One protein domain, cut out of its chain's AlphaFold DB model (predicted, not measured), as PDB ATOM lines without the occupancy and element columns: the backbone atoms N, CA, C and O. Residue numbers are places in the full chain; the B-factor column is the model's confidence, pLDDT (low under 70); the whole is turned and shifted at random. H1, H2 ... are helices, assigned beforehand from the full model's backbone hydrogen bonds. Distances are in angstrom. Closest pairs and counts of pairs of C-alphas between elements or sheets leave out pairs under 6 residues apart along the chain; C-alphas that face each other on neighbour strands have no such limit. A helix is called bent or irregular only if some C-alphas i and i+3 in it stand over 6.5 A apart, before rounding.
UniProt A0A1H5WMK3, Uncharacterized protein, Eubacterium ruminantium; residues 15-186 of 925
ATOM      1  N   ASN A  15      53.838  26.082  16.743       61.50
ATOM      2  CA  ASN A  15      53.499  26.460  18.120       61.50
ATOM      3  C   ASN A  15      52.093  25.985  18.530       61.50
ATOM      4  O   ASN A  15      51.889  25.572  19.673       61.50
ATOM      5  N   ASN A  16      51.118  25.991  17.612       61.22
ATOM      6  CA  ASN A  16      49.781  25.450  17.874       61.22
ATOM      7  C   ASN A  16      49.775  23.916  17.965       61.22
ATOM      8  O   ASN A  16      49.050  23.363  18.793       61.22
ATOM      9  N   ILE A  17      50.586  23.224  17.157       64.56
ATOM     10  CA  ILE A  17      50.735  21.762  17.212       64.56
ATOM     11  C   ILE A  17      51.415  21.344  18.520       64.56
ATOM     12  O   ILE A  17      50.907  20.454  19.199       64.56
ATOM     13  N   GLN A  18      52.502  22.012  18.920       63.12
ATOM     14  CA  GLN A  18      53.181  21.740  20.194       63.12
ATOM     15  C   GLN A  18      52.281  22.037  21.401       63.12
ATOM     16  O   GLN A  18      52.202  21.224  22.320       63.12
ATOM     17  N   SER A  19      51.538  23.149  21.376       65.94
ATOM     18  CA  SER A  19      50.594  23.510  22.443       65.94
ATOM     19  C   SER A  19      49.473  22.484  22.611       65.94
ATOM     20  O   SER A  19      49.133  22.148  23.743       65.94
ATOM     21  N   ARG A  20      48.904  21.987  21.502       66.56
ATOM     22  CA  ARG A  20      47.880  20.928  21.528       66.56
ATOM     23  C   ARG A  20      48.455  19.609  22.032       66.56
ATOM     24  O   ARG A  20      47.850  18.985  22.890       66.56
ATOM     25  N   PHE A  21      49.652  19.239  21.580       68.62
ATOM     26  CA  PHE A  21      50.321  18.014  22.016       68.62
ATOM     27  C   PHE A  21      50.598  18.001  23.531       68.62
ATOM     28  O   PHE A  21      50.378  16.989  24.190       68.62
ATOM     29  N   LEU A  22      51.028  19.130  24.107       70.38
ATOM     30  CA  LEU A  22      51.263  19.260  25.552       70.38
ATOM     31  C   LEU A  22      49.964  19.313  26.379       70.38
ATOM     32  O   LEU A  22      49.932  18.779  27.491       70.38
ATOM     33  N   SER A  23      48.893  19.906  25.838       74.62
ATOM     34  CA  SER A  23      47.545  19.840  26.426       74.62
ATOM     35  C   SER A  23      47.062  18.390  26.495       74.62
ATOM     36  O   SER A  23      46.690  17.912  27.564       74.62
ATOM     37  N   ASP A  24      47.160  17.651  25.386       77.88
ATOM     38  CA  ASP A  24      46.747  16.246  25.320       77.88
ATOM     39  C   ASP A  24      47.541  15.383  26.312       77.88
ATOM     40  O   ASP A  24      46.965  14.541  26.995       77.88
ATOM     41  N   ILE A  25      48.852  15.609  26.455       79.94
ATOM     42  CA  ILE A  25      49.674  14.917  27.463       79.94
ATOM     43  C   ILE A  25      49.168  15.201  28.881       79.94
ATOM     44  O   ILE A  25      49.011  14.266  29.664       79.94
ATOM     45  N   THR A  26      48.887  16.464  29.207       84.56
ATOM     46  CA  THR A  26      48.445  16.855  30.556       84.56
ATOM     47  C   THR A  26      47.121  16.190  30.914       84.56
ATOM     48  O   THR A  26      47.008  15.563  31.968       84.56
ATOM     49  N   TRP A  27      46.130  16.268  30.022       87.50
ATOM     50  CA  TRP A  27      44.819  15.665  30.251       87.50
ATOM     51  C   TRP A  27      44.859  14.140  30.250       87.50
ATOM     52  O   TRP A  27      44.145  13.523  31.041       87.50
ATOM     53  N   ASN A  28      45.721  13.518  29.441       88.44
ATOM     54  CA  ASN A  28      45.918  12.069  29.462       88.44
ATOM     55  C   ASN A  28      46.518  11.601  30.795       88.44
ATOM     56  O   ASN A  28      46.033  10.626  31.370       88.44
ATOM     57  N   GLU A  29      47.527  12.301  31.319       90.75
ATOM     58  CA  GLU A  29      48.117  11.975  32.624       90.75
ATOM     59  C   GLU A  29      47.128  12.235  33.770       90.75
ATOM     60  O   GLU A  29      46.974  11.389  34.650       90.75
ATOM     61  N   LEU A  30      46.382  13.345  33.737       91.25
ATOM     62  CA  LEU A  30      45.354  13.631  34.741       91.25
ATOM     63  C   LEU A  30      44.230  12.580  34.723       91.25
ATOM     64  O   LEU A  30      43.824  12.093  35.778       91.25
ATOM     65  N   THR A  31      43.772  12.183  33.532       91.62
ATOM     66  CA  THR A  31      42.773  11.116  33.341       91.62
ATOM     67  C   THR A  31      43.287   9.782  33.867       91.62
ATOM     68  O   THR A  31      42.569   9.078  34.573       91.62
ATOM     69  N   LYS A  32      44.549   9.440  33.586       93.81
ATOM     70  CA  LYS A  32      45.176   8.212  34.082       93.81
ATOM     71  C   LYS A  32      45.195   8.169  35.612       93.81
ATOM     72  O   LYS A  32      44.725   7.194  36.189       93.81
ATOM     73  N   VAL A  33      45.665   9.236  36.263       94.19
ATOM     74  CA  VAL A  33      45.694   9.336  37.735       94.19
ATOM     75  C   VAL A  33      44.281   9.307  38.327       94.19
ATOM     76  O   VAL A  33      44.068   8.702  39.375       94.19
ATOM     77  N   THR A  34      43.304   9.911  37.647       93.81
ATOM     78  CA  THR A  34      41.894   9.902  38.071       93.81
ATOM     79  C   THR A  34      41.278   8.507  37.989       93.81
ATOM     80  O   THR A  34      40.592   8.085  38.919       93.81
ATOM     81  N   ASN A  35      41.560   7.756  36.923       92.88
ATOM     82  CA  ASN A  35      41.102   6.374  36.782       92.88
ATOM     83  C   ASN A  35      41.742   5.467  37.837       92.88
ATOM     84  O   ASN A  35      41.030   4.734  38.515       92.88
ATOM     85  N   GLU A  36      43.057   5.589  38.054       93.94
ATOM     86  CA  GLU A  36      43.751   4.859  39.123       93.94
ATOM     87  C   GLU A  36      43.180   5.197  40.512       93.94
ATOM     88  O   GLU A  36      43.022   4.309  41.347       93.94
ATOM     89  N   TYR A  37      42.839   6.466  40.768       94.44
ATOM     90  CA  TYR A  37      42.161   6.865  42.002       94.44
ATOM     91  C   TYR A  37      40.800   6.184  42.148       94.44
ATOM     92  O   TYR A  37      40.505   5.663  43.221       94.44
ATOM     93  N   ASN A  38      39.979   6.188  41.094       91.44
ATOM     94  CA  ASN A  38      38.649   5.585  41.123       91.44
ATOM     95  C   ASN A  38      38.733   4.079  41.404       91.44
ATOM     96  O   ASN A  38      38.091   3.626  42.349       91.44
ATOM     97  N   ASP A  39      39.604   3.355  40.696       91.44
ATOM     98  CA  ASP A  39      39.819   1.916  40.894       91.44
ATOM     99  C   ASP A  39      40.244   1.592  42.338       91.44
ATOM    100  O   ASP A  39      39.704   0.692  42.979       91.44
ATOM    101  N   VAL A  40      41.199   2.354  42.883       91.19
ATOM    102  CA  VAL A  40      41.759   2.098  44.220       91.19
ATOM    103  C   VAL A  40      40.843   2.611  45.339       91.19
ATOM    104  O   VAL A  40      40.912   2.111  46.463       91.19
ATOM    105  N   SER A  41      39.965   3.584  45.062       89.00
ATOM    106  CA  SER A  41      38.999   4.120  46.037       89.00
ATOM    107  C   SER A  41      37.892   3.132  46.413       89.00
ATOM    108  O   SER A  41      37.301   3.268  47.484       89.00
ATOM    109  N   GLU A  42      37.652   2.121  45.576       87.31
ATOM    110  CA  GLU A  42      36.700   1.037  45.837       87.31
ATOM    111  C   GLU A  42      37.316  -0.122  46.648       87.31
ATOM    112  O   GLU A  42      36.600  -1.022  47.089       87.31
ATOM    113  N   GLU A  43      38.635  -0.119  46.882       89.00
ATOM    114  CA  GLU A  43      39.305  -1.152  47.675       89.00
ATOM    115  C   GLU A  43      39.094  -0.958  49.190       89.00
ATOM    116  O   GLU A  43      39.286   0.131  49.732       89.00
ATOM    117  N   ASP A  44      38.865  -2.053  49.927       80.31
ATOM    118  CA  ASP A  44      38.725  -2.055  51.400       80.31
ATOM    119  C   ASP A  44      39.938  -1.461  52.156       80.31
ATOM    120  O   ASP A  44      39.857  -1.138  53.343       80.31
ATOM    121  N   ASN A  45      41.095  -1.349  51.494       86.12
ATOM    122  CA  ASN A  45      42.341  -0.841  52.070       86.12
ATOM    123  C   ASN A  45      42.581   0.659  51.791       86.12
ATOM    124  O   ASN A  45      43.681   1.158  52.069       86.12
ATOM    125  N   PHE A  46      41.612   1.368  51.199       90.19
ATOM    126  CA  PHE A  46      41.757   2.782  50.873       90.19
ATOM    127  C   PHE A  46      41.916   3.625  52.146       90.19
ATOM    128  O   PHE A  46      41.210   3.442  53.137       90.19
ATOM    129  N   THR A  47      42.878   4.551  52.152       89.06
ATOM    130  CA  THR A  47      43.202   5.377  53.326       89.06
ATOM    131  C   THR A  47      43.207   6.860  52.978       89.06
ATOM    132  O   THR A  47      43.405   7.241  51.824       89.06
ATOM    133  N   ALA A  48      43.066   7.715  53.992       84.38
ATOM    134  CA  ALA A  48      43.179   9.164  53.821       84.38
ATOM    135  C   ALA A  48      44.541   9.605  53.269       84.38
ATOM    136  O   ALA A  48      44.617  10.565  52.507       84.38
ATOM    137  N   GLU A  49      45.611   8.883  53.608       86.06
ATOM    138  CA  GLU A  49      46.945   9.135  53.060       86.06
ATOM    139  C   GLU A  49      47.003   8.822  51.560       86.06
ATOM    140  O   GLU A  49      47.513   9.638  50.794       86.06
ATOM    141  N   LYS A  50      46.406   7.703  51.119       90.88
ATOM    142  CA  LYS A  50      46.277   7.378  49.688       90.88
ATOM    143  C   LYS A  50      45.454   8.436  48.950       90.88
ATOM    144  O   LYS A  50      45.920   8.952  47.938       90.88
ATOM    145  N   SER A  51      44.285   8.811  49.479       90.62
ATOM    146  CA  SER A  51      43.431   9.852  48.886       90.62
ATOM    147  C   SER A  51      44.179  11.179  48.711       90.62
ATOM    148  O   SER A  51      44.205  11.756  47.621       90.62
ATOM    149  N   GLN A  52      44.884  11.627  49.757       89.50
ATOM    150  CA  GLN A  52      45.692  12.843  49.705       89.50
ATOM    151  C   GLN A  52      46.884  12.717  48.740       89.50
ATOM    152  O   GLN A  52      47.242  13.700  48.089       89.50
ATOM    153  N   GLY A  53      47.485  11.529  48.623       91.25
ATOM    154  CA  GLY A  53      48.554  11.239  47.667       91.25
ATOM    155  C   GLY A  53      48.115  11.450  46.218       91.25
ATOM    156  O   GLY A  53      48.760  12.207  45.493       91.25
ATOM    157  N   TYR A  54      46.975  10.876  45.821       95.50
ATOM    158  CA  TYR A  54      46.401  11.073  44.483       95.50
ATOM    159  C   TYR A  54      46.032  12.534  44.213       95.50
ATOM    160  O   TYR A  54      46.377  13.070  43.163       95.50
ATOM    161  N   ARG A  55      45.412  13.222  45.184       94.19
ATOM    162  CA  ARG A  55      45.124  14.662  45.068       94.19
ATOM    163  C   ARG A  55      46.400  15.470  44.825       94.19
ATOM    164  O   ARG A  55      46.428  16.333  43.955       94.19
ATOM    165  N   THR A  56      47.464  15.166  45.567       91.81
ATOM    166  CA  THR A  56      48.767  15.836  45.425       91.81
ATOM    167  C   THR A  56      49.388  15.567  44.051       91.81
ATOM    168  O   THR A  56      49.953  16.484  43.454       91.81
ATOM    169  N   ALA A  57      49.245  14.350  43.518       93.62
ATOM    170  CA  ALA A  57      49.688  14.010  42.167       93.62
ATOM    171  C   ALA A  57      48.935  14.829  41.102       93.62
ATOM    172  O   ALA A  57      49.577  15.474  40.276       93.62
ATOM    173  N   CYS A  58      47.599  14.899  41.174       95.38
ATOM    174  CA  CYS A  58      46.789  15.736  40.280       95.38
ATOM    175  C   CYS A  58      47.168  17.222  40.369       95.38
ATOM    176  O   CYS A  58      47.371  17.862  39.340       95.38
ATOM    177  N   CYS A  59      47.327  17.768  41.583       94.25
ATOM    178  CA  CYS A  59      47.783  19.146  41.770       94.25
ATOM    179  C   CYS A  59      49.157  19.380  41.136       94.25
ATOM    180  O   CYS A  59      49.347  20.411  40.510       94.25
ATOM    181  N   SER A  60      50.089  18.431  41.254       91.19
ATOM    182  CA  SER A  60      51.434  18.560  40.675       91.19
ATOM    183  C   SER A  60      51.404  18.570  39.141       91.19
ATOM    184  O   SER A  60      52.147  19.328  38.522       91.19
ATOM    185  N   ILE A  61      50.531  17.762  38.524       93.56
ATOM    186  CA  ILE A  61      50.318  17.753  37.066       93.56
ATOM    187  C   ILE A  61      49.769  19.108  36.599       93.56
ATOM    188  O   ILE A  61      50.285  19.690  35.646       93.56
ATOM    189  N   LEU A  62      48.745  19.621  37.287       94.81
ATOM    190  CA  LEU A  62      48.109  20.897  36.954       94.81
ATOM    191  C   LEU A  62      49.052  22.088  37.167       94.81
ATOM    192  O   LEU A  62      49.108  22.968  36.314       94.81
ATOM    193  N   ASP A  63      49.821  22.096  38.256       93.75
ATOM    194  CA  ASP A  63      50.800  23.145  38.573       93.75
ATOM    195  C   ASP A  63      51.898  23.218  37.505       93.75
ATOM    196  O   ASP A  63      52.142  24.277  36.930       93.75
ATOM    197  N   ALA A  64      52.469  22.068  37.126       88.44
ATOM    198  CA  ALA A  64      53.453  21.995  36.047       88.44
ATOM    199  C   ALA A  64      52.890  22.511  34.710       88.44
ATOM    200  O   ALA A  64      53.604  23.159  33.937       88.44
ATOM    201  N   ARG A  65      51.603  22.262  34.426       92.88
ATOM    202  CA  ARG A  65      50.956  22.789  33.220       92.88
ATOM    203  C   ARG A  65      50.706  24.292  33.302       92.88
ATOM    204  O   ARG A  65      50.930  24.984  32.310       92.88
ATOM    205  N   LEU A  66      50.277  24.800  34.454       92.19
ATOM    206  CA  LEU A  66      50.098  26.233  34.688       92.19
ATOM    207  C   LEU A  66      51.421  26.988  34.525       92.19
ATOM    208  O   LEU A  66      51.450  28.003  33.830       92.19
ATOM    209  N   GLU A  67      52.521  26.466  35.077       87.25
ATOM    210  CA  GLU A  67      53.866  27.024  34.895       87.25
ATOM    211  C   GLU A  67      54.289  27.029  33.419       87.25
ATOM    212  O   GLU A  67      54.776  28.046  32.917       87.25
ATOM    213  N   ALA A  68      54.051  25.927  32.696       85.56
ATOM    214  CA  ALA A  68      54.344  25.841  31.267       85.56
ATOM    215  C   ALA A  68      53.539  26.876  30.459       85.56
ATOM    216  O   ALA A  68      54.124  27.667  29.720       85.56
ATOM    217  N   LEU A  69      52.220  26.946  30.658       87.94
ATOM    218  CA  LEU A  69      51.346  27.915  29.989       87.94
ATOM    219  C   LEU A  69      51.717  29.366  30.329       87.94
ATOM    220  O   LEU A  69      51.683  30.225  29.449       87.94
ATOM    221  N   ALA A  70      52.110  29.650  31.573       86.12
ATOM    222  CA  ALA A  70      52.597  30.967  31.972       86.12
ATOM    223  C   ALA A  70      53.923  31.323  31.279       86.12
ATOM    224  O   ALA A  70      54.084  32.451  30.816       86.12
ATOM    225  N   SER A  71      54.848  30.363  31.151       82.88
ATOM    226  CA  SER A  71      56.121  30.553  30.438       82.88
ATOM    227  C   SER A  71      55.946  30.771  28.930       82.88
ATOM    228  O   SER A  71      56.771  31.429  28.301       82.88
ATOM    229  N   GLU A  72      54.845  30.264  28.367       85.56
ATOM    230  CA  GLU A  72      54.424  30.478  26.980       85.56
ATOM    231  C   GLU A  72      53.624  31.788  26.788       85.56
ATOM    232  O   GLU A  72      53.149  32.044  25.683       85.56
ATOM    233  N   GLU A  73      53.450  32.605  27.840       86.75
ATOM    234  CA  GLU A  73      52.609  33.819  27.868       86.75
ATOM    235  C   GLU A  73      51.123  33.558  27.525       86.75
ATOM    236  O   GLU A  73      50.411  34.420  27.009       86.75
ATOM    237  N   LYS A  74      50.614  32.358  27.839       86.12
ATOM    238  CA  LYS A  74      49.245  31.899  27.529       86.12
ATOM    239  C   LYS A  74      48.288  31.953  28.724       86.12
ATOM    240  O   LYS A  74      47.349  31.165  28.809       86.12
ATOM    241  N   THR A  75      48.476  32.892  29.646       81.38
ATOM    242  CA  THR A  75      47.647  33.004  30.865       81.38
ATOM    243  C   THR A  75      46.173  33.332  30.593       81.38
ATOM    244  O   THR A  75      45.314  33.080  31.438       81.38
ATOM    245  N   ASP A  76      45.867  33.875  29.411       78.19
ATOM    246  CA  ASP A  76      44.503  34.211  28.979       78.19
ATOM    247  C   ASP A  76      43.801  33.063  28.225       78.19
ATOM    248  O   ASP A  76      42.662  33.209  27.778       78.19
ATOM    249  N   PHE A  77      44.459  31.911  28.054       84.94
ATOM    250  CA  PHE A  77      43.885  30.772  27.336       84.94
ATOM    251  C   PHE A  77      42.851  30.042  28.207       84.94
ATOM    252  O   PHE A  77      43.009  29.941  29.426       84.94
ATOM    253  N   LYS A  78      41.816  29.465  27.569       88.81
ATOM    254  CA  LYS A  78      40.788  28.639  28.240       88.81
ATOM    255  C   LYS A  78      41.434  27.573  29.131       88.81
ATOM    256  O   LYS A  78      41.064  27.457  30.292       88.81
ATOM    257  N   GLU A  79      42.434  26.874  28.594       90.12
ATOM    258  CA  GLU A  79      43.158  25.799  29.278       90.12
ATOM    259  C   GLU A  79      43.831  26.274  30.575       90.12
ATOM    260  O   GLU A  79      43.748  25.585  31.587       90.12
ATOM    261  N   TYR A  80      44.439  27.470  30.586       91.75
ATOM    262  CA  TYR A  80      45.053  28.026  31.796       91.75
ATOM    263  C   TYR A  80      44.002  28.221  32.889       91.75
ATOM    264  O   TYR A  80      44.197  27.815  34.030       91.75
ATOM    265  N   LYS A  81      42.858  28.814  32.534       92.75
ATOM    266  CA  LYS A  81      41.782  29.103  33.489       92.75
ATOM    267  C   LYS A  81      41.078  27.849  33.995       92.75
ATOM    268  O   LYS A  81      40.689  27.792  35.156       92.75
ATOM    269  N   GLU A  82      40.956  26.846  33.140       93.56
ATOM    270  CA  GLU A  82      40.433  25.531  33.495       93.56
ATOM    271  C   GLU A  82      41.376  24.790  34.457       93.56
ATOM    272  O   GLU A  82      40.935  24.309  35.501       93.56
ATOM    273  N   CYS A  83      42.686  24.786  34.172       94.38
ATOM    274  CA  CYS A  83      43.692  24.222  35.073       94.38
ATOM    275  C   CYS A  83      43.718  24.956  36.422       94.38
ATOM    276  O   CYS A  83      43.759  24.310  37.464       94.38
ATOM    277  N   GLU A  84      43.649  26.292  36.412       94.94
ATOM    278  CA  GLU A  84      43.610  27.144  37.611       94.94
ATOM    279  C   GLU A  84      42.375  26.833  38.470       94.94
ATOM    280  O   GLU A  84      42.483  26.687  39.689       94.94
ATOM    281  N   PHE A  85      41.213  26.662  37.834       96.00
ATOM    282  CA  PHE A  85      39.965  26.288  38.492       96.00
ATOM    283  C   PHE A  85      40.058  24.912  39.175       96.00
ATOM    284  O   PHE A  85      39.798  24.810  40.376       96.00
ATOM    285  N   ILE A  86      40.462  23.867  38.443       96.38
ATOM    286  CA  ILE A  86      40.543  22.499  38.986       96.38
ATOM    287  C   ILE A  86      41.628  22.416  40.064       96.38
ATOM    288  O   ILE A  86      41.410  21.817  41.117       96.38
ATOM    289  N   TYR A  87      42.779  23.056  39.845       95.94
ATOM    290  CA  TYR A  87      43.858  23.120  40.827       95.94
ATOM    291  C   TYR A  87      43.386  23.770  42.130       95.94
ATOM    292  O   TYR A  87      43.567  23.191  43.203       95.94
ATOM    293  N   GLY A  88      42.725  24.930  42.035       92.25
ATOM    294  CA  GLY A  88      42.143  25.616  43.185       92.25
ATOM    295  C   GLY A  88      41.142  24.731  43.926       92.25
ATOM    296  O   GLY A  88      41.264  24.541  45.135       92.25
ATOM    297  N   ALA A  89      40.219  24.091  43.205       94.25
ATOM    298  CA  ALA A  89      39.240  23.194  43.808       94.25
ATOM    299  C   ALA A  89      39.909  22.011  44.539       94.25
ATOM    300  O   ALA A  89      39.608  21.738  45.703       94.25
ATOM    301  N   LEU A  90      40.892  21.345  43.930       94.62
ATOM    302  CA  LEU A  90      41.619  20.262  44.597       94.62
ATOM    303  C   LEU A  90      42.341  20.746  45.865       94.62
ATOM    304  O   LEU A  90      42.286  20.063  46.890       94.62
ATOM    305  N   GLN A  91      42.942  21.941  45.855       92.38
ATOM    306  CA  GLN A  91      43.546  22.536  47.057       92.38
ATOM    307  C   GLN A  91      42.532  22.799  48.174       92.38
ATOM    308  O   GLN A  91      42.877  22.713  49.354       92.38
ATOM    309  N   GLN A  92      41.281  23.073  47.816       91.31
ATOM    310  CA  GLN A  92      40.189  23.273  48.763       91.31
ATOM    311  C   GLN A  92      39.540  21.969  49.245       91.31
ATOM    312  O   GLN A  92      38.549  22.001  49.969       91.31
ATOM    313  N   GLY A  93      40.103  20.807  48.915       90.00
ATOM    314  CA  GLY A  93      39.671  19.531  49.480       90.00
ATOM    315  C   GLY A  93      38.638  18.778  48.652       90.00
ATOM    316  O   GLY A  93      38.148  17.757  49.125       90.00
ATOM    317  N   TRP A  94      38.363  19.204  47.419       94.38
ATOM    318  CA  TRP A  94      37.584  18.406  46.472       94.38
ATOM    319  C   TRP A  94      38.279  17.070  46.141       94.38
ATOM    320  O   TRP A  94      39.489  16.902  46.357       94.38
ATOM    321  N   LEU A  95      37.511  16.075  45.685       94.69
ATOM    322  CA  LEU A  95      38.041  14.739  45.401       94.69
ATOM    323  C   LEU A  95      38.602  14.659  43.982       94.69
ATOM    324  O   LEU A  95      38.135  15.340  43.075       94.69
ATOM    325  N   VAL A  96      39.562  13.759  43.779       95.69
ATOM    326  CA  VAL A  96      40.097  13.455  42.442       95.69
ATOM    327  C   VAL A  96      38.994  12.928  41.516       95.69
ATOM    328  O   VAL A  96      38.954  13.281  40.344       95.69
ATOM    329  N   SER A  97      38.026  12.184  42.056       94.25
ATOM    330  CA  SER A  97      36.843  11.732  41.315       94.25
ATOM    331  C   SER A  97      35.947  12.859  40.792       94.25
ATOM    332  O   SER A  97      35.104  12.610  39.940       94.25
ATOM    333  N   ASP A  98      36.089  14.085  41.309       95.00
ATOM    334  CA  ASP A  98      35.249  15.225  40.925       95.00
ATOM    335  C   ASP A  98      35.790  15.969  39.692       95.00
ATOM    336  O   ASP A  98      35.105  16.842  39.162       95.00
ATOM    337  N   ILE A  99      36.998  15.631  39.219       95.25
ATOM    338  CA  ILE A  99      37.693  16.343  38.135       95.25
ATOM    339  C   ILE A  99      36.899  16.316  36.821       95.25
ATOM    340  O   ILE A  99      36.782  17.354  36.173       95.25
ATOM    341  N   ASP A 100      36.322  15.173  36.433       92.88
ATOM    342  CA  ASP A 100      35.533  15.062  35.192       92.88
ATOM    343  C   ASP A 100      34.300  15.979  35.220       92.88
ATOM    344  O   ASP A 100      34.040  16.743  34.289       92.88
ATOM    345  N   MET A 101      33.586  15.978  36.347       94.38
ATOM    346  CA  MET A 101      32.445  16.858  36.578       94.38
ATOM    347  C   MET A 101      32.851  18.335  36.543       94.38
ATOM    348  O   MET A 101      32.179  19.141  35.899       94.38
ATOM    349  N   MET A 102      33.959  18.692  37.197       95.06
ATOM    350  CA  MET A 102      34.490  20.055  37.192       95.06
ATOM    351  C   MET A 102      34.844  20.524  35.787       95.06
ATOM    352  O   MET A 102      34.495  21.645  35.423       95.06
ATOM    353  N   ASN A 103      35.498  19.669  35.000       93.56
ATOM    354  CA  ASN A 103      35.849  19.968  33.621       93.56
ATOM    355  C   ASN A 103      34.582  20.256  32.797       93.56
ATOM    356  O   ASN A 103      34.418  21.361  32.276       93.56
ATOM    357  N   LYS A 104      33.614  19.330  32.797       93.31
ATOM    358  CA  LYS A 104      32.341  19.489  32.072       93.31
ATOM    359  C   LYS A 104      31.569  20.742  32.498       93.31
ATOM    360  O   LYS A 104      31.056  21.474  31.651       93.31
ATOM    361  N   ALA A 105      31.507  21.018  33.801       93.88
ATOM    362  CA  ALA A 105      30.845  22.207  34.333       93.88
ATOM    363  C   ALA A 105      31.542  23.501  33.882       93.88
ATOM    364  O   ALA A 105      30.878  24.440  33.431       93.88
ATOM    365  N   TYR A 106      32.873  23.551  33.975       95.12
ATOM    366  CA  TYR A 106      33.654  24.715  33.573       95.12
ATOM    367  C   TYR A 106      33.558  24.958  32.065       95.12
ATOM    368  O   TYR A 106      33.318  26.088  31.638       95.12
ATOM    369  N   GLU A 107      33.678  23.905  31.254       93.56
ATOM    370  CA  GLU A 107      33.541  23.979  29.802       93.56
ATOM    371  C   GLU A 107      32.182  24.547  29.385       93.56
ATOM    372  O   GLU A 107      32.121  25.471  28.566       93.56
ATOM    373  N   LEU A 108      31.098  24.043  29.978       94.50
ATOM    374  CA  LEU A 108      29.751  24.493  29.660       94.50
ATOM    375  C   LEU A 108      29.550  25.971  30.019       94.50
ATOM    376  O   LEU A 108      29.081  26.744  29.186       94.50
ATOM    377  N   VAL A 109      29.979  26.387  31.217       95.12
ATOM    378  CA  VAL A 109      29.931  27.793  31.656       95.12
ATOM    379  C   VAL A 109      30.771  28.693  30.754       95.12
ATOM    380  O   VAL A 109      30.342  29.792  30.395       95.12
ATOM    381  N   TYR A 110      31.971  28.250  30.385       93.12
ATOM    382  CA  TYR A 110      32.889  29.034  29.568       93.12
ATOM    383  C   TYR A 110      32.317  29.304  28.172       93.12
ATOM    384  O   TYR A 110      32.509  30.408  27.651       93.12
ATOM    385  N   ASN A 111      31.589  28.334  27.609       92.69
ATOM    386  CA  ASN A 111      30.975  28.387  26.281       92.69
ATOM    387  C   ASN A 111      29.608  29.101  26.240       92.69
ATOM    388  O   ASN A 111      29.060  29.286  25.152       92.69
ATOM    389  N   LEU A 112      29.052  29.527  27.382       92.25
ATOM    390  CA  LEU A 112      27.817  30.318  27.404       92.25
ATOM    391  C   LEU A 112      27.985  31.652  26.650       92.25
ATOM    392  O   LEU A 112      29.061  32.258  26.703       92.25
ATOM    393  N   PRO A 113      26.916  32.178  26.018       91.12
ATOM    394  CA  PRO A 113      26.923  33.530  25.469       91.12
ATOM    395  C   PRO A 113      27.250  34.579  26.538       91.12
ATOM    396  O   PRO A 113      26.843  34.458  27.697       91.12
ATOM    397  N   ASP A 114      27.935  35.656  26.146       89.12
ATOM    398  CA  ASP A 114      28.201  36.776  27.049       89.12
ATOM    399  C   ASP A 114      26.900  37.356  27.614       89.12
ATOM    400  O   ASP A 114      26.029  37.833  26.887       89.12
ATOM    401  N   GLY A 115      26.764  37.329  28.940       90.62
ATOM    402  CA  GLY A 115      25.506  37.672  29.588       90.62
ATOM    403  C   GLY A 115      25.540  37.555  31.106       90.62
ATOM    404  O   GLY A 115      26.588  37.340  31.720       90.62
ATOM    405  N   ILE A 116      24.369  37.742  31.721       84.19
ATOM    406  CA  ILE A 116      24.191  37.596  33.173       84.19
ATOM    407  C   ILE A 116      24.492  36.153  33.593       84.19
ATOM    408  O   ILE A 116      25.245  35.962  34.546       84.19
ATOM    409  N   GLU A 117      24.012  35.165  32.835       92.12
ATOM    410  CA  GLU A 117      24.193  33.756  33.184       92.12
ATOM    411  C   GLU A 117      25.648  33.297  33.104       92.12
ATOM    412  O   GLU A 117      26.124  32.681  34.054       92.12
ATOM    413  N   ARG A 118      26.409  33.687  32.069       94.12
ATOM    414  CA  ARG A 118      27.856  33.411  31.998       94.12
ATOM    415  C   ARG A 118      28.610  34.025  33.177       94.12
ATOM    416  O   ARG A 118      29.441  33.362  33.789       94.12
ATOM    417  N   ARG A 119      28.307  35.279  33.548       90.56
ATOM    418  CA  ARG A 119      28.935  35.935  34.715       90.56
ATOM    419  C   ARG A 119      28.590  35.232  36.025       90.56
ATOM    420  O   ARG A 119      29.462  35.094  36.879       90.56
ATOM    421  N   ARG A 120      27.338  34.794  36.185       89.56
ATOM    422  CA  ARG A 120      26.889  34.012  37.343       89.56
ATOM    423  C   ARG A 120      27.603  32.660  37.405       89.56
ATOM    424  O   ARG A 120      28.089  32.306  38.471       89.56
ATOM    425  N   GLY A 121      27.731  31.967  36.274       92.12
ATOM    426  CA  GLY A 121      28.442  30.692  36.167       92.12
ATOM    427  C   GLY A 121      29.933  30.819  36.463       92.12
ATOM    428  O   GLY A 121      30.456  30.067  37.275       92.12
ATOM    429  N   LEU A 122      30.621  31.808  35.883       91.25
ATOM    430  CA  LEU A 122      32.047  32.046  36.151       91.25
ATOM    431  C   LEU A 122      32.293  32.411  37.619       91.25
ATOM    432  O   LEU A 122      33.265  31.948  38.213       91.25
ATOM    433  N   LYS A 123      31.394  33.200  38.224       90.50
ATOM    434  CA  LYS A 123      31.432  33.462  39.666       90.50
ATOM    435  C   LYS A 123      31.254  32.168  40.461       90.50
ATOM    436  O   LYS A 123      32.031  31.930  41.372       90.50
ATOM    437  N   LEU A 124      30.293  31.322  40.090       90.94
ATOM    438  CA  LEU A 124      30.077  30.031  40.742       90.94
ATOM    439  C   LEU A 124      31.315  29.123  40.639       90.94
ATOM    440  O   LEU A 124      31.702  28.539  41.642       90.94
ATOM    441  N   MET A 125      31.982  29.051  39.481       94.38
ATOM    442  CA  MET A 125      33.243  28.308  39.325       94.38
ATOM    443  C   MET A 125      34.358  28.893  40.209       94.38
ATOM    444  O   MET A 125      35.053  28.161  40.908       94.38
ATOM    445  N   SER A 126      34.492  30.220  40.260       88.31
ATOM    446  CA  SER A 126      35.434  30.878  41.174       88.31
ATOM    447  C   SER A 126      35.127  30.574  42.646       88.31
ATOM    448  O   SER A 126      36.050  30.362  43.435       88.31
ATOM    449  N   ASP A 127      33.850  30.548  43.025       83.31
ATOM    450  CA  ASP A 127      33.415  30.214  44.380       83.31
ATOM    451  C   ASP A 127      33.773  28.747  44.689       83.31
ATOM    452  O   ASP A 127      34.398  28.485  45.711       83.31
ATOM    453  N   LEU A 128      33.502  27.799  43.784       88.00
ATOM    454  CA  LEU A 128      33.879  26.384  43.947       88.00
ATOM    455  C   LEU A 128      35.392  26.180  44.133       88.00
ATOM    456  O   LEU A 128      35.793  25.404  44.999       88.00
ATOM    457  N   ALA A 129      36.226  26.886  43.362       89.00
ATOM    458  CA  ALA A 129      37.685  26.766  43.443       89.00
ATOM    459  C   ALA A 129      38.304  27.428  44.681       89.00
ATOM    460  O   ALA A 129      39.415  27.082  45.072       89.00
ATOM    461  N   SER A 130      37.615  28.385  45.299       83.50
ATOM    462  CA  SER A 130      38.116  29.115  46.474       83.50
ATOM    463  C   SER A 130      37.513  28.637  47.793       83.50
ATOM    464  O   SER A 130      37.913  29.103  48.861       83.50
ATOM    465  N   THR A 131      36.579  27.690  47.734       77.50
ATOM    466  CA  THR A 131      35.791  27.277  48.888       77.50
ATOM    467  C   THR A 131      36.111  25.865  49.351       77.50
ATOM    468  O   THR A 131      36.040  24.918  48.571       77.50
ATOM    469  N   ALA A 132      36.378  25.723  50.653       80.56
ATOM    470  CA  ALA A 132      36.672  24.449  51.296       80.56
ATOM    471  C   ALA A 132      35.534  23.420  51.125       80.56
ATOM    472  O   ALA A 132      34.422  23.602  51.622       80.56
ATOM    473  N   ALA A 133      35.851  22.301  50.478       85.25
ATOM    474  CA  ALA A 133      35.036  21.097  50.362       85.25
ATOM    475  C   ALA A 133      35.629  19.947  51.195       85.25
ATOM    476  O   ALA A 133      35.534  18.789  50.822       85.25
ATOM    477  N   ASP A 134      36.225  20.248  52.350       81.44
ATOM    478  CA  ASP A 134      36.960  19.299  53.202       81.44
ATOM    479  C   ASP A 134      36.081  18.288  53.972       81.44
ATOM    480  O   ASP A 134      36.586  17.501  54.779       81.44
ATOM    481  N   THR A 135      34.767  18.281  53.719       82.31
ATOM    482  CA  THR A 135      33.824  17.295  54.257       82.31
ATOM    483  C   THR A 135      32.820  16.838  53.199       82.31
ATOM    484  O   THR A 135      32.379  17.619  52.353       82.31
ATOM    485  N   ALA A 136      32.344  15.593  53.324       82.50
ATOM    486  CA  ALA A 136      31.318  15.034  52.439       82.50
ATOM    487  C   ALA A 136      30.022  15.871  52.404       82.50
ATOM    488  O   ALA A 136      29.381  15.989  51.359       82.50
ATOM    489  N   ASN A 137      29.639  16.481  53.535       77.12
ATOM    490  CA  ASN A 137      28.453  17.336  53.613       77.12
ATOM    491  C   ASN A 137      28.633  18.644  52.838       77.12
ATOM    492  O   ASN A 137      27.726  19.017  52.096       77.12
ATOM    493  N   LEU A 138      29.773  19.326  52.998       79.19
ATOM    494  CA  LEU A 138      30.060  20.561  52.263       79.19
ATOM    495  C   LEU A 138      30.142  20.286  50.761       79.19
ATOM    496  O   LEU A 138      29.446  20.942  49.990       79.19
ATOM    497  N   ARG A 139      30.864  19.232  50.354       89.25
ATOM    498  CA  ARG A 139      30.901  18.770  48.957       89.25
ATOM    499  C   ARG A 139      29.494  18.580  48.374       89.25
ATOM    500  O   ARG A 139      29.182  19.155  47.336       89.25
ATOM    501  N   ARG A 140      28.611  17.830  49.051       85.12
ATOM    502  CA  ARG A 140      27.222  17.611  48.589       85.12
ATOM    503  C   ARG A 140      26.421  18.909  48.470       85.12
ATOM    504  O   ARG A 140      25.630  19.044  47.539       85.12
ATOM    505  N   GLN A 141      26.606  19.860  49.386       79.38
ATOM    506  CA  GLN A 141      25.925  21.156  49.311       79.38
ATOM    507  C   GLN A 141      26.335  21.940  48.060       79.38
ATOM    508  O   GLN A 141      25.455  22.429  47.354       79.38
ATOM    509  N   TYR A 142      27.634  22.012  47.748       85.69
ATOM    510  CA  TYR A 142      28.106  22.688  46.536       85.69
ATOM    511  C   TYR A 142      27.627  21.997  45.269       85.69
ATOM    512  O   TYR A 142      27.096  22.668  44.389       85.69
ATOM    513  N   LEU A 143      27.717  20.668  45.205       89.44
ATOM    514  CA  LEU A 143      27.198  19.900  44.073       89.44
ATOM    515  C   LEU A 143      25.713  20.188  43.825       89.44
ATOM    516  O   LEU A 143      25.311  20.360  42.680       89.44
ATOM    517  N   ASN A 144      24.906  20.340  44.880       85.94
ATOM    518  CA  ASN A 144      23.502  20.719  44.728       85.94
ATOM    519  C   ASN A 144      23.325  22.150  44.191       85.94
ATOM    520  O   ASN A 144      22.438  22.379  43.379       85.94
ATOM    521  N   ILE A 145      24.144  23.120  44.617       85.56
ATOM    522  CA  ILE A 145      24.093  24.495  44.078       85.56
ATOM    523  C   ILE A 145      24.415  24.494  42.580       85.56
ATOM    524  O   ILE A 145      23.718  25.137  41.798       85.56
ATOM    525  N   VAL A 146      25.453  23.754  42.189       90.12
ATOM    526  CA  VAL A 146      25.877  23.619  40.792       90.12
ATOM    527  C   VAL A 146      24.795  22.920  39.969       90.12
ATOM    528  O   VAL A 146      24.434  23.405  38.901       90.12
ATOM    529  N   LEU A 147      24.206  21.847  40.499       91.12
ATOM    530  CA  LEU A 147      23.117  21.120  39.856       91.12
ATOM    531  C   LEU A 147      21.887  22.002  39.606       91.12
ATOM    532  O   LEU A 147      21.328  21.967  38.515       91.12
ATOM    533  N   GLU A 148      21.457  22.789  40.596       88.50
ATOM    534  CA  GLU A 148      20.313  23.697  40.432       88.50
ATOM    535  C   GLU A 148      20.612  24.800  39.409       88.50
ATOM    536  O   GLU A 148      19.763  25.098  38.575       88.50
ATOM    537  N   TYR A 149      21.836  25.336  39.394       94.06
ATOM    538  CA  TYR A 149      22.254  26.298  38.372       94.06
ATOM    539  C   TYR A 149      22.181  25.714  36.951       94.06
ATOM    540  O   TYR A 149      21.658  26.370  36.053       94.06
ATOM    541  N   PHE A 150      22.645  24.479  36.732       94.00
ATOM    542  CA  PHE A 150      22.560  23.859  35.405       94.00
ATOM    543  C   PHE A 150      21.133  23.474  35.002       94.00
ATOM    544  O   PHE A 150      20.804  23.576  33.826       94.00
ATOM    545  N   LYS A 151      20.249  23.113  35.938       90.06
ATOM    546  CA  LYS A 151      18.822  22.932  35.617       90.06
ATOM    547  C   LYS A 151      18.169  24.236  35.160       90.06
ATOM    548  O   LYS A 151      17.444  24.233  34.175       90.06
ATOM    549  N   GLU A 152      18.458  25.346  35.843       89.50
ATOM    550  CA  GLU A 152      17.975  26.668  35.425       89.50
ATOM    551  C   GLU A 152      18.498  27.040  34.027       89.50
ATOM    552  O   GLU A 152      17.754  27.584  33.217       89.50
ATOM    553  N   LEU A 153      19.762  26.731  33.715       89.69
ATOM    554  CA  LEU A 153      20.323  26.967  32.380       89.69
ATOM    555  C   LEU A 153      19.657  26.121  31.287       89.69
ATOM    556  O   LEU A 153      19.469  26.628  30.180       89.69
ATOM    557  N   ASP A 154      19.322  24.863  31.580       92.12
ATOM    558  CA  ASP A 154      18.656  23.949  30.641       92.12
ATOM    559  C   ASP A 154      17.284  24.497  30.225       92.12
ATOM    560  O   ASP A 154      16.979  24.577  29.036       92.12
ATOM    561  N   GLU A 155      16.522  25.027  31.189       88.75
ATOM    562  CA  GLU A 155      15.235  25.692  30.941       88.75
ATOM    563  C   GLU A 155      15.350  26.951  30.058       88.75
ATOM    564  O   GLU A 155      14.376  27.340  29.410       88.75
ATOM    565  N   ILE A 156      16.517  27.608  30.036       88.81
ATOM    566  CA  ILE A 156      16.728  28.874  29.319       88.81
ATOM    567  C   ILE A 156      17.295  28.655  27.911       88.81
ATOM    568  O   ILE A 156      16.888  29.355  26.980       88.81
ATOM    569  N   TYR A 157      18.274  27.758  27.758       86.44
ATOM    570  CA  TYR A 157      19.130  27.709  26.568       86.44
ATOM    571  C   TYR A 157      19.071  26.404  25.762       86.44
ATOM    572  O   TYR A 157      19.611  26.409  24.657       86.44
ATOM    573  N   GLU A 158      18.458  25.322  26.266       84.88
ATOM    574  CA  GLU A 158      18.398  24.007  25.587       84.88
ATOM    575  C   GLU A 158      19.767  23.561  25.008       84.88
ATOM    576  O   GLU A 158      19.893  23.194  23.838       84.88
ATOM    577  N   LEU A 159      20.842  23.664  25.800       85.69
ATOM    578  CA  LEU A 159      22.212  23.430  25.321       85.69
ATOM    579  C   LEU A 159      22.479  21.937  25.070       85.69
ATOM    580  O   LEU A 159      22.228  21.106  25.935       85.69
ATOM    581  N   GLU A 160      23.096  21.601  23.933       80.88
ATOM    582  CA  GLU A 160      23.316  20.210  23.483       80.88
ATOM    583  C   GLU A 160      24.091  19.337  24.496       80.88
ATOM    584  O   GLU A 160      23.806  18.149  24.621       80.88
ATOM    585  N   ASN A 161      24.982  19.936  25.299       86.88
ATOM    586  CA  ASN A 161      25.864  19.225  26.241       86.88
ATOM    587  C   ASN A 161      25.494  19.427  27.726       86.88
ATOM    588  O   ASN A 161      26.267  19.068  28.616       86.88
ATOM    589  N   ILE A 162      24.344  20.040  28.038       91.19
ATOM    590  CA  ILE A 162      23.977  20.323  29.438       91.19
ATOM    591  C   ILE A 162      23.627  19.072  30.231       91.19
ATOM    592  O   ILE A 162      23.954  18.985  31.414       91.19
ATOM    593  N   ASN A 163      23.034  18.081  29.567       90.88
ATOM    594  CA  ASN A 163      22.699  16.805  30.187       90.88
ATOM    595  C   ASN A 163      23.956  16.047  30.625       90.88
ATOM    596  O   ASN A 163      23.971  15.512  31.728       90.88
ATOM    597  N   ASP A 164      25.037  16.106  29.843       90.38
ATOM    598  CA  ASP A 164      26.311  15.467  30.192       90.38
ATOM    599  C   ASP A 164      26.934  16.084  31.454       90.38
ATOM    600  O   ASP A 164      27.436  15.367  32.323       90.38
ATOM    601  N   ALA A 165      26.871  17.415  31.591       90.81
ATOM    602  CA  ALA A 165      27.320  18.106  32.798       90.81
ATOM    603  C   ALA A 165      26.413  17.782  33.996       90.81
ATOM    604  O   ALA A 165      26.908  17.463  35.077       90.81
ATOM    605  N   ILE A 166      25.090  17.814  33.809       92.06
ATOM    606  CA  ILE A 166      24.108  17.476  34.846       92.06
ATOM    607  C   ILE A 166      24.311  16.045  35.352       92.06
ATOM    608  O   ILE A 166      24.274  15.819  36.563       92.06
ATOM    609  N   ASP A 167      24.523  15.086  34.458       93.56
ATOM    610  CA  ASP A 167      24.680  13.685  34.829       93.56
ATOM    611  C   ASP A 167      26.024  13.436  35.522       93.56
ATOM    612  O   ASP A 167      26.036  12.760  36.550       93.56
ATOM    613  N   ALA A 168      27.108  14.095  35.097       92.75
ATOM    614  CA  ALA A 168      28.381  14.068  35.826       92.75
ATOM    615  C   ALA A 168      28.260  14.667  37.245       92.75
ATOM    616  O   ALA A 168      28.833  14.148  38.204       92.75
ATOM    617  N   ILE A 169      27.470  15.736  37.418       92.38
ATOM    618  CA  ILE A 169      27.195  16.326  38.740       92.38
ATOM    619  C   ILE A 169      26.366  15.382  39.609       92.38
ATOM    620  O   ILE A 169      26.653  15.252  40.802       92.38
ATOM    621  N   LYS A 170      25.348  14.719  39.046       92.56
ATOM    622  CA  LYS A 170      24.546  13.726  39.778       92.56
ATOM    623  C   LYS A 170      25.388  12.529  40.193       92.56
ATOM    624  O   LYS A 170      25.299  12.122  41.342       92.56
ATOM    625  N   GLU A 171      26.226  12.011  39.302       92.56
ATOM    626  CA  GLU A 171      27.134  10.906  39.606       92.56
ATOM    627  C   GLU A 171      28.077  11.280  40.757       92.56
ATOM    628  O   GLU A 171      28.166  10.558  41.752       92.56
ATOM    629  N   ALA A 172      28.683  12.471  40.706       90.69
ATOM    630  CA  ALA A 172      29.479  12.988  41.813       90.69
ATOM    631  C   ALA A 172      28.646  13.143  43.104       90.69
ATOM    632  O   ALA A 172      29.124  12.831  44.200       90.69
ATOM    633  N   TYR A 173      27.405  13.617  43.008       89.31
ATOM    634  CA  TYR A 173      26.517  13.833  44.153       89.31
ATOM    635  C   TYR A 173      26.097  12.521  44.835       89.31
ATOM    636  O   TYR A 173      26.110  12.445  46.071       89.31
ATOM    637  N   ASP A 174      25.760  11.506  44.036       88.19
ATOM    638  CA  ASP A 174      25.253  10.205  44.475       88.19
ATOM    639  C   ASP A 174      26.366   9.227  44.876       88.19
ATOM    640  O   ASP A 174      26.090   8.274  45.609       88.19
ATOM    641  N   ARG A 175      27.620   9.479  44.466       86.88
ATOM    642  CA  ARG A 175      28.788   8.690  44.884       86.88
ATOM    643  C   ARG A 175      28.838   8.563  46.407       86.88
ATOM    644  O   ARG A 175      28.780   9.559  47.144       86.88
ATOM    645  N   ASP A 176      28.969   7.324  46.877       83.19
ATOM    646  CA  ASP A 176      29.241   7.066  48.284       83.19
ATOM    647  C   ASP A 176      30.700   7.420  48.559       83.19
ATOM    648  O   ASP A 176      31.608   6.922  47.898       83.19
ATOM    649  N   VAL A 177      30.915   8.350  49.484       84.44
ATOM    650  CA  VAL A 177      32.248   8.872  49.776       84.44
ATOM    651  C   VAL A 177      32.703   8.273  51.091       84.44
ATOM    652  O   VAL A 177      32.064   8.477  52.129       84.44
ATOM    653  N   SER A 178      33.807   7.538  51.046       80.56
ATOM    654  CA  SER A 178      34.301   6.794  52.200       80.56
ATOM    655  C   SER A 178      34.830   7.717  53.308       80.56
ATOM    656  O   SER A 178      35.251   8.855  53.078       80.56
ATOM    657  N   GLU A 179      34.895   7.199  54.540       74.38
ATOM    658  CA  GLU A 179      35.608   7.877  55.635       74.38
ATOM    659  C   GLU A 179      37.110   8.022  55.351       74.38
ATOM    660  O   GLU A 179      37.776   8.823  55.996       74.38
ATOM    661  N   ALA A 180      37.667   7.271  54.402       76.06
ATOM    662  CA  ALA A 180      39.045   7.449  53.969       76.06
ATOM    663  C   ALA A 180      39.207   8.700  53.088       76.06
ATOM    664  O   ALA A 180      40.191   9.414  53.235       76.06
ATOM    665  N   GLU A 181      38.239   9.014  52.228       85.25
ATOM    666  CA  GLU A 181      38.261  10.205  51.360       85.25
ATOM    667  C   GLU A 181      37.983  11.503  52.131       85.25
ATOM    668  O   GLU A 181      38.617  12.531  51.886       85.25
ATOM    669  N   TYR A 182      37.091  11.436  53.120       83.12
ATOM    670  CA  TYR A 182      36.889  12.489  54.114       83.12
ATOM    671  C   TYR A 182      37.025  11.904  55.520       83.12
ATOM    672  O   TYR A 182      36.007  11.535  56.121       83.12
ATOM    673  N   PRO A 183      38.249  11.829  56.084       66.56
ATOM    674  CA  PRO A 183      38.435  11.390  57.461       66.56
ATOM    675  C   PRO A 183      37.531  12.209  58.364       66.56
ATOM    676  O   PRO A 183      37.607  13.440  58.372       66.56
ATOM    677  N   LYS A 184      36.676  11.515  59.131       54.97
ATOM    678  CA  LYS A 184      35.880  12.091  60.216       54.97
ATOM    679  C   LYS A 184      36.832  12.686  61.254       54.97
ATOM    680  O   LYS A 184      37.031  12.140  62.336       54.97
ATOM    681  N   LYS A 185      37.417  13.850  60.976       47.72
ATOM    682  CA  LYS A 185      37.810  14.746  62.052       47.72
ATOM    683  C   LYS A 185      36.516  14.994  62.824       47.72
ATOM    684  O   LYS A 185      35.470  15.208  62.213       47.72
ATOM    685  N   SER A 186      36.571  14.921  64.150       42.81
ATOM    686  CA  SER A 186      35.473  15.172  65.096       42.81
ATOM    687  C   SER A 186      34.992  16.641  65.054       42.81
ATOM    688  O   SER A 186      34.934  17.342  66.065       42.81
TER     689      SER A 186
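AT A GLANCE: This is residues 15 to 186 of the 925 residues of an uncharacterized protein of Eubacterium ruminantium (UniProt A0A1H5WMK3). Seven helices form an up-and-down bundle, each running against the one before it, with H4 in the middle. H1 and H2 make a long hairpin, in which H2 packs on H3 and H1 meets one end of H4; away from this hairpin H5 and H7 pack on H4, and H6 covers H5 and H7. The printed part has 172 residues, seven named helices in the order H1 to H7 and no named strand: all helix. It is compact, with a radius of gyration of the C-alphas of 16.2 A and spans of 45 by 40 by 25 A.

IN THESE COORDINATES: H1, residues 15 to 41, runs 38.6 A from C-alpha 15 at (53.499, 26.460, 18.120). H2 is residues 48 to 71, 34.2 A; H3 78 to 91, 20.0 A; H4 96 to 110, 21.5 A; H5 116 to 130, 21.0 A; H6 136 to 157, 31.3 A. H7, residues 162 to 174, runs 18.2 A to C-alpha 174 at (25.253, 10.205, 44.475). H4 is irregular: C-alphas 97 and 100 are 7.1 A apart.

HOW THE PARTS SIT: H4 is the hub, touching five helices. H1 touches it with residues 34 to 38 alone, closest at the C-alphas of Thr 34 and Val 96, 5.9 A. H2 touches H3 at a shallow tilt of 29 degrees, closest C-alphas Cys 59 and Tyr 87, 5.7 A. H4 touches H7, closest C-alphas Met 101 and Ala 168, 5.0 A. H1 and H6 are apart. Every O i to N i+4 pair is within hydrogen-bond range in H1, H2, H3, H5, H6 and H7; in H4, 9 of 11.

THE WHOLE: The farthest C-alphas, Asn 15 and Ser 186, are 51.6 A apart. The printed part has no cut and no long link. Residues 15 to 21 and 183 to 186 are under pLDDT 70.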